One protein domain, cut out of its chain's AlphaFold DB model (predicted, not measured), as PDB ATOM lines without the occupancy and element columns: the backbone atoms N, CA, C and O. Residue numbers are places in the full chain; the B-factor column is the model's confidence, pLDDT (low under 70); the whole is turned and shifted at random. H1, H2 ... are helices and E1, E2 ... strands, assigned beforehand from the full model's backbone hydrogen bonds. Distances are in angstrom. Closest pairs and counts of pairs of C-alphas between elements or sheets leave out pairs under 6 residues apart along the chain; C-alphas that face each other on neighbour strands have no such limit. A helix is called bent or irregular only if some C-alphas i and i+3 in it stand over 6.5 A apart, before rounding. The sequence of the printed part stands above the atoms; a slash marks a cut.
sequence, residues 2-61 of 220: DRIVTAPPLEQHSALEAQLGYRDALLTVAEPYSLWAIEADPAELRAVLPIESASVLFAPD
ATOM      1  N   ASP A   2     -21.750  29.843 -88.325       97.00
ATOM      2  CA  ASP A   2     -22.408  30.680 -89.332       97.00
ATOM      3  C   ASP A   2     -23.043  31.910 -88.663       97.00
ATOM      4  O   ASP A   2     -23.949  31.764 -87.844       97.00
ATOM      5  N   ARG A   3     -22.519  33.093 -88.993       96.69
ATOM      6  CA  ARG A   3     -23.028  34.418 -88.626       96.69
ATOM      7  C   ARG A   3     -22.355  35.449 -89.531       96.69
ATOM      8  O   ARG A   3     -21.128  35.441 -89.640       96.69
ATOM      9  N   ILE A   4     -23.127  36.311 -90.183       95.12
ATOM     10  CA  ILE A   4     -22.605  37.438 -90.959       95.12
ATOM     11  C   ILE A   4     -22.255  38.559 -89.984       95.12
ATOM     12  O   ILE A   4     -23.073  38.965 -89.156       95.12
ATOM     13  N   VAL A   5     -21.018  39.035 -90.093       93.94
ATOM     14  CA  VAL A   5     -20.456  40.105 -89.272       93.94
ATOM     15  C   VAL A   5     -19.776  41.097 -90.203       93.94
ATOM     16  O   VAL A   5     -19.005  40.695 -91.076       93.94
ATOM     17  N   THR A   6     -20.066  42.379 -90.025       89.88
ATOM     18  CA  THR A   6     -19.491  43.478 -90.802       89.88
ATOM     19  C   THR A   6     -18.979  44.566 -89.865       89.88
ATOM     20  O   THR A   6     -19.338  44.621 -88.686       89.88
ATOM     21  N   ALA A   7     -18.154  45.467 -90.391       83.75
ATOM     22  CA  ALA A   7     -18.000  46.771 -89.760       83.75
ATOM     23  C   ALA A   7     -19.296  47.581 -89.975       83.75
ATOM     24  O   ALA A   7     -19.938  47.420 -91.022       83.75
ATOM     25  N   PRO A   8     -19.709  48.435 -89.024       79.38
ATOM     26  CA  PRO A   8     -20.739  49.426 -89.301       79.38
ATOM     27  C   PRO A   8     -20.241  50.428 -90.355       79.38
ATOM     28  O   PRO A   8     -19.032  50.689 -90.408       79.38
ATOM     29  N   PRO A   9     -21.135  51.033 -91.158       75.44
ATOM     30  CA  PRO A   9     -20.767  52.130 -92.053       75.44
ATOM     31  C   PRO A   9     -20.133  53.277 -91.268       75.44
ATOM     32  O   PRO A   9     -20.641  53.633 -90.205       75.44
ATOM     33  N   LEU A  10     -19.037  53.859 -91.767       76.06
ATOM     34  CA  LEU A  10     -18.253  54.873 -91.042       76.06
ATOM     35  C   LEU A  10     -19.111  56.064 -90.589       76.06
ATOM     36  O   LEU A  10     -18.932  56.579 -89.487       76.06
ATOM     37  N   GLU A  11     -20.089  56.460 -91.400       80.62
ATOM     38  CA  GLU A  11     -21.040  57.527 -91.100       80.62
ATOM     39  C   GLU A  11     -21.970  57.216 -89.913       80.62
ATOM     40  O   GLU A  11     -22.502  58.135 -89.292       80.62
ATOM     41  N   GLN A  12     -22.144  55.938 -89.562       83.88
ATOM     42  CA  GLN A  12     -22.951  55.502 -88.422       83.88
ATOM     43  C   GLN A  12     -22.135  55.365 -87.131       83.88
ATOM     44  O   GLN A  12     -22.736  55.320 -86.058       83.88
ATOM     45  N   HIS A  13     -20.795  55.334 -87.194       86.31
ATOM     46  CA  HIS A  13     -19.945  55.096 -86.015       86.31
ATOM     47  C   HIS A  13     -20.216  56.118 -84.916       86.31
ATOM     48  O   HIS A  13     -20.555  55.733 -83.804       86.31
ATOM     49  N   SER A  14     -20.169  57.417 -85.228       87.69
ATOM     50  CA  SER A  14     -20.392  58.462 -84.220       87.69
ATOM     51  C   SER A  14     -21.801  58.429 -83.621       87.69
ATOM     52  O   SER A  14     -21.971  58.733 -82.443       87.69
ATOM     53  N   ALA A  15     -22.813  58.051 -84.409       90.38
ATOM     54  CA  ALA A  15     -24.179  57.907 -83.912       90.38
ATOM     55  C   ALA A  15     -24.309  56.703 -82.964       90.38
ATOM     56  O   ALA A  15     -24.940  56.817 -81.915       90.38
ATOM     57  N   LEU A  16     -23.678  55.574 -83.304       90.38
ATOM     58  CA  LEU A  16     -23.647  54.373 -82.467       90.38
ATOM     59  C   LEU A  16     -22.847  54.604 -81.178       90.38
ATOM     60  O   LEU A  16     -23.346  54.300 -80.102       90.38
ATOM     61  N   GLU A  17     -21.662  55.211 -81.251       93.06
ATOM     62  CA  GLU A  17     -20.861  55.567 -80.069       93.06
ATOM     63  C   GLU A  17     -21.615  56.526 -79.136       93.06
ATOM     64  O   GLU A  17     -21.571  56.373 -77.915       93.06
ATOM     65  N   ALA A  18     -22.369  57.484 -79.691       93.88
ATOM     66  CA  ALA A  18     -23.216  58.374 -78.900       93.88
ATOM     67  C   ALA A  18     -24.358  57.625 -78.189       93.88
ATOM     68  O   ALA A  18     -24.671  57.946 -77.044       93.88
ATOM     69  N   GLN A  19     -24.964  56.622 -78.837       94.25
ATOM     70  CA  GLN A  19     -25.984  55.765 -78.218       94.25
ATOM     71  C   GLN A  19     -25.399  54.846 -77.139       94.25
ATOM     72  O   GLN A  19     -26.032  54.628 -76.108       94.25
ATOM     73  N   LEU A  20     -24.199  54.314 -77.373       93.19
ATOM     74  CA  LEU A  20     -23.498  53.414 -76.457       93.19
ATOM     75  C   LEU A  20     -22.872  54.155 -75.264       93.19
ATOM     76  O   LEU A  20     -22.677  53.562 -74.205       93.19
ATOM     77  N   GLY A  21     -22.563  55.445 -75.420       96.69
ATOM     78  CA  GLY A  21     -21.942  56.280 -74.390       96.69
ATOM     79  C   GLY A  21     -20.427  56.091 -74.251       96.69
ATOM     80  O   GLY A  21     -19.837  56.603 -73.300       96.69
ATOM     81  N   TYR A  22     -19.786  55.375 -75.179       94.31
ATOM     82  CA  TYR A  22     -18.338  55.161 -75.207       94.31
ATOM     83  C   TYR A  22     -17.814  55.059 -76.647       94.31
ATOM     84  O   TYR A  22     -18.569  54.768 -77.573       94.31
ATOM     85  N   ARG A  23     -16.511  55.312 -76.826       92.56
ATOM     86  CA  ARG A  23     -15.824  55.097 -78.108       92.56
ATOM     87  C   ARG A  23     -15.384  53.650 -78.244       92.56
ATOM     88  O   ARG A  23     -14.762  53.128 -77.318       92.56
ATOM     89  N   ASP A  24     -15.632  53.046 -79.397       89.56
ATOM     90  CA  ASP A  24     -15.335  51.637 -79.649       89.56
ATOM     91  C   ASP A  24     -14.539  51.464 -80.945       89.56
ATOM     92  O   ASP A  24     -15.079  51.451 -82.050       89.56
ATOM     93  N   ALA A  25     -13.222  51.295 -80.808       87.25
ATOM     94  CA  ALA A  25     -12.333  51.080 -81.948       87.25
ATOM     95  C   ALA A  25     -12.531  49.714 -82.633       87.25
ATOM     96  O   ALA A  25     -11.998  49.498 -83.722       87.25
ATOM     97  N   LEU A  26     -13.256  48.788 -81.997       88.75
ATOM     98  CA  LEU A  26     -13.527  47.437 -82.490       88.75
ATOM     99  C   LEU A  26     -15.025  47.225 -82.755       88.75
ATOM    100  O   LEU A  26     -15.493  46.083 -82.786       88.75
ATOM    101  N   LEU A  27     -15.771  48.318 -82.959       88.31
ATOM    102  CA  LEU A  27     -17.206  48.272 -83.200       88.31
ATOM    103  C   LEU A  27     -17.524  47.363 -84.392       88.31
ATOM    104  O   LEU A  27     -17.047  47.559 -85.512       88.31
ATOM    105  N   THR A  28     -18.360  46.358 -84.146       90.00
ATOM    106  CA  THR A  28     -18.780  45.367 -85.140       90.00
ATOM    107  C   THR A  28     -20.292  45.219 -85.101       90.00
ATOM    108  O   THR A  28     -20.923  45.355 -84.055       90.00
ATOM    109  N   VAL A  29     -20.884  44.937 -86.259       90.00
ATOM    110  CA  VAL A  29     -22.316  44.666 -86.389       90.00
ATOM    111  C   VAL A  29     -22.477  43.243 -86.884       90.00
ATOM    112  O   VAL A  29     -21.793  42.807 -87.808       90.00
ATOM    113  N   ALA A  30     -23.378  42.500 -86.257       93.50
ATOM    114  CA  ALA A  30     -23.664  41.129 -86.631       93.50
ATOM    115  C   ALA A  30     -25.168  40.930 -86.783       93.50
ATOM    116  O   ALA A  30     -25.959  41.525 -86.049       93.50
ATOM    117  N   GLU A  31     -25.569  40.058 -87.703       94.88
ATOM    118  CA  GLU A  31     -26.978  39.678 -87.810       94.88
ATOM    119  C   GLU A  31     -27.475  38.955 -86.537       94.88
ATOM    120  O   GLU A  31     -26.668  38.403 -85.769       94.88
ATOM    121  N   PRO A  32     -28.806  38.914 -86.322       93.69
ATOM    122  CA  PRO A  32     -29.410  38.115 -85.256       93.69
ATOM    123  C   PRO A  32     -29.217  36.605 -85.444       93.69
ATOM    124  O   PRO A  32     -29.040  35.883 -84.464       93.69
ATOM    125  N   TYR A  33     -29.236  36.119 -86.692       95.75
ATOM    126  CA  TYR A  33     -29.032  34.702 -86.977       95.75
ATOM    127  C   TYR A  33     -27.637  34.258 -86.521       95.75
ATOM    128  O   TYR A  33     -26.627  34.894 -86.819       95.75
ATOM    129  N   SER A  34     -27.566  33.133 -85.815       95.75
ATOM    130  CA  SER A  34     -26.289  32.503 -85.500       95.75
ATOM    131  C   SER A  34     -26.438  30.999 -85.328       95.75
ATOM    132  O   SER A  34     -27.423  30.516 -84.765       95.75
ATOM    133  N   LEU A  35     -25.438  30.265 -85.815       96.81
ATOM    134  CA  LEU A  35     -25.307  28.826 -85.631       96.81
ATOM    135  C   LEU A  35     -23.853  28.462 -85.326       96.81
ATOM    136  O   LEU A  35     -22.939  28.754 -86.100       96.81
ATOM    137  N   TRP A  36     -23.636  27.717 -84.253       96.38
ATOM    138  CA  TRP A  36     -22.371  27.086 -83.921       96.38
ATOM    139  C   TRP A  36     -22.579  25.584 -83.750       96.38
ATOM    140  O   TRP A  36     -22.844  25.093 -82.661       96.38
ATOM    141  N   ALA A  37     -22.472  24.860 -84.865       96.19
ATOM    142  CA  ALA A  37     -22.392  23.406 -84.858       96.19
ATOM    143  C   ALA A  37     -20.958  22.959 -84.527       96.19
ATOM    144  O   ALA A  37     -20.015  23.443 -85.167       96.19
ATOM    145  N   ILE A  38     -20.814  22.065 -83.550       95.31
ATOM    146  CA  ILE A  38     -19.553  21.457 -83.112       95.31
ATOM    147  C   ILE A  38     -19.705  19.940 -83.179       95.31
ATOM    148  O   ILE A  38     -20.669  19.386 -82.648       95.31
ATOM    149  N   GLU A  39     -18.756  19.295 -83.852       96.12
ATOM    150  CA  GLU A  39     -18.689  17.841 -83.940       96.12
ATOM    151  C   GLU A  39     -18.079  17.277 -82.654       96.12
ATOM    152  O   GLU A  39     -16.913  17.550 -82.366       96.12
ATOM    153  N   ALA A  40     -18.879  16.579 -81.847       93.69
ATOM    154  CA  ALA A  40     -18.470  15.980 -80.575       93.69
ATOM    155  C   ALA A  40     -19.550  15.030 -80.035       93.69
ATOM    156  O   ALA A  40     -20.710  15.091 -80.458       93.69
ATOM    157  N   ASP A  41     -19.199  14.227 -79.026       94.38
ATOM    158  CA  ASP A  41     -20.206  13.610 -78.164       94.38
ATOM    159  C   ASP A  41     -20.979  14.713 -77.402       94.38
ATOM    160  O   ASP A  41     -20.373  15.518 -76.679       94.38
ATOM    161  N   PRO A  42     -22.316  14.801 -77.549       92.88
ATOM    162  CA  PRO A  42     -23.079  15.889 -76.946       92.88
ATOM    163  C   PRO A  42     -23.148  15.855 -75.416       92.88
ATOM    164  O   PRO A  42     -23.452  16.891 -74.819       92.88
ATOM    165  N   ALA A  43     -22.966  14.699 -74.775       91.88
ATOM    166  CA  ALA A  43     -22.960  14.588 -73.319       91.88
ATOM    167  C   ALA A  43     -21.603  15.026 -72.759       91.88
ATOM    168  O   ALA A  43     -21.562  15.851 -71.843       91.88
ATOM    169  N   GLU A  44     -20.508  14.555 -73.362       93.06
ATOM    170  CA  GLU A  44     -19.152  14.954 -72.975       93.06
ATOM    171  C   GLU A  44     -18.945  16.461 -73.144       93.06
ATOM    172  O   GLU A  44     -18.498  17.141 -72.216       93.06
ATOM    173  N   LEU A  45     -19.335  17.017 -74.298       91.00
ATOM    174  CA  LEU A  45     -19.103  18.431 -74.571       91.00
ATOM    175  C   LEU A  45     -19.970  19.343 -73.690       91.00
ATOM    176  O   LEU A  45     -19.491  20.387 -73.254       91.00
ATOM    177  N   ARG A  46     -21.206  18.944 -73.349       91.62
ATOM    178  CA  ARG A  46     -22.040  19.700 -72.391       91.62
ATOM    179  C   ARG A  46     -21.458  19.716 -70.984       91.62
ATOM    180  O   ARG A  46     -21.649  20.702 -70.281       91.62
ATOM    181  N   ALA A  47     -20.760  18.656 -70.574       92.38
ATOM    182  CA  ALA A  47     -20.137  18.602 -69.256       92.38
ATOM    183  C   ALA A  47     -18.984  19.611 -69.115       92.38
ATOM    184  O   ALA A  47     -18.801  20.182 -68.042       92.38
ATOM    185  N   VAL A  48     -18.227  19.857 -70.191       93.75
ATOM    186  CA  VAL A  48     -17.083  20.793 -70.190       93.75
ATOM    187  C   VAL A  48     -17.439  22.202 -70.669       93.75
ATOM    188  O   VAL A  48     -16.787  23.167 -70.275       93.75
ATOM    189  N   LEU A  49     -18.468  22.337 -71.509       90.00
ATOM    190  CA  LEU A  49     -18.918  23.593 -72.103       90.00
ATOM    191  C   LEU A  49     -20.450  23.716 -71.968       90.00
ATOM    192  O   LEU A  49     -21.179  23.497 -72.942       90.00
ATOM    193  N   PRO A  50     -20.959  24.065 -70.768       87.12
ATOM    194  CA  PRO A  50     -22.390  24.112 -70.468       87.12
ATOM    195  C   PRO A  50     -23.042  25.388 -71.026       87.12
ATOM    196  O   PRO A  50     -23.535  26.238 -70.288       87.12
ATOM    197  N   ILE A  51     -23.005  25.562 -72.348       89.44
ATOM    198  CA  ILE A  51     -23.661  26.682 -73.027       89.44
ATOM    199  C   ILE A  51     -25.126  26.325 -73.283       89.44
ATOM    200  O   ILE A  51     -25.431  25.421 -74.061       89.44
ATOM    201  N   GLU A  52     -26.033  27.093 -72.688       87.56
ATOM    202  CA  GLU A  52     -27.470  27.009 -72.947       87.56
ATOM    203  C   GLU A  52     -27.872  28.049 -73.999       87.56
ATOM    204  O   GLU A  52     -28.185  29.198 -73.697       87.56
ATOM    205  N   SER A  53     -27.820  27.662 -75.275       91.12
ATOM    206  CA  SER A  53     -28.260  28.514 -76.382       91.12
ATOM    207  C   SER A  53     -28.811  27.678 -77.525       91.12
ATOM    208  O   SER A  53     -28.187  26.709 -77.951       91.12
ATOM    209  N   ALA A  54     -29.948  28.102 -78.082       90.12
ATOM    210  CA  ALA A  54     -30.535  27.483 -79.272       90.12
ATOM    211  C   ALA A  54     -29.639  27.612 -80.522       90.12
ATOM    212  O   ALA A  54     -29.818  26.884 -81.495       90.12
ATOM    213  N   SER A  55     -28.664  28.523 -80.494       94.00
ATOM    214  CA  SER A  55     -27.699  28.728 -81.576       94.00
ATOM    215  C   SER A  55     -26.496  27.791 -81.501       94.00
ATOM    216  O   SER A  55     -25.705  27.764 -82.443       94.00
ATOM    217  N   VAL A  56     -26.322  27.033 -80.415       94.88
ATOM    218  CA  VAL A  56     -25.204  26.098 -80.245       94.88
ATOM    219  C   VAL A  56     -25.713  24.668 -80.376       94.88
ATOM    220  O   VAL A  56     -26.621  24.244 -79.669       94.88
ATOM    221  N   LEU A  57     -25.110  23.920 -81.297       93.69
ATOM    222  CA  LEU A  57     -25.456  22.534 -81.578       93.69
ATOM    223  C   LEU A  57     -24.225  21.656 -81.389       93.69
ATOM    224  O   LEU A  57     -23.221  21.835 -82.076       93.69
ATOM    225  N   PHE A  58     -24.333  20.665 -80.514       94.75
ATOM    226  CA  PHE A  58     -23.355  19.587 -80.401       94.75
ATOM    227  C   PHE A  58     -23.944  18.333 -81.037       94.75
ATOM    228  O   PHE A  58     -25.057  17.933 -80.684       94.75
ATOM    229  N   ALA A  59     -23.225  17.745 -81.985       94.62
ATOM    230  CA  ALA A  59     -23.661  16.548 -82.693       94.62
ATOM    231  C   ALA A  59     -22.452  15.679 -83.057       94.62
ATOM    232  O   ALA A  59     -21.387  16.229 -83.318       94.62
ATOM    233  N   PRO A  60     -22.600  14.349 -83.140       96.31
ATOM    234  CA  PRO A  60     -21.507  13.463 -83.543       96.31
ATOM    235  C   PRO A  60     -21.102  13.619 -85.021       96.31
ATOM    236  O   PRO A  60     -20.014  13.203 -85.391       96.31
ATOM    237  N   ASP A  61     -21.958  14.214 -85.859       96.38
ATOM    238  CA  ASP A  61     -21.660  14.581 -87.247       96.38
ATOM    239  C   ASP A  61     -22.332  15.922 -87.577       96.38
ATOM    240  O   ASP A  61     -23.534  16.106 -87.357       96.38
TER     241      ASP A  61
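Overview. This is residues 2 to 61 of the 220 residues of the protein "Mannitol_dh_C domain-containing protein" of Gemmatimonadetes bacterium 13_1_40CM_66_11 (UniProt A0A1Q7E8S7). Two ends are joined by a thin, long middle: at one end the small parallel sheet of E1 and E2 with H2 between them along the chain, at the other the helix H1. Residues 2 to 9 and 21 to 35 run through the middle, with a short antiparallel pairing of residues 5 to 6 with 29 to 30. The 60 printed residues run H1, E1, H2, E2, a mixed class with only 26 residues in named elements. The whole is an extended rod, radius of gyration of the C-alphas 16.8 A, spanning 45 by 19 by 17 A.

Along the chain. E1 is residues 36 to 39 and E2 residues 56 to 59. H2 is residues 42 to 48, 10.3 A long. H1, residues 10 to 20, is 15.6 A long from C-alpha 10 at (-18.253, 54.873, -91.042); it is irregular, but only just: C-alphas 11 and 14 are 7.0 A apart. E2 ends at C-alpha 59, (-23.661, 16.548, -82.693).

Arrangement. E1 and E2 are parallel at 19 degrees, with N 38 and O 57 2.8 A apart, within hydrogen-bond range. E1, H2, E2 form a strand-helix-strand unit, parallel neighbour strands with a helix between, its crossover right-handed. The closest C-alphas of H2 and E2, Pro 42 and Phe 58, are 5.1 A apart. H1 is apart from H2 and E2. Every O i to N i+4 pair is within range in H2, and 5 of 7 in H1.

Size, cuts and confidence. The C-alphas farthest apart, Glu 11 and Ala 43, are 46.5 A apart. The printed part has no cut; H1 to E1 is a long link of 15 residues. Residues 47 to 52 stand free. No printed residue is under 70 in pLDDT.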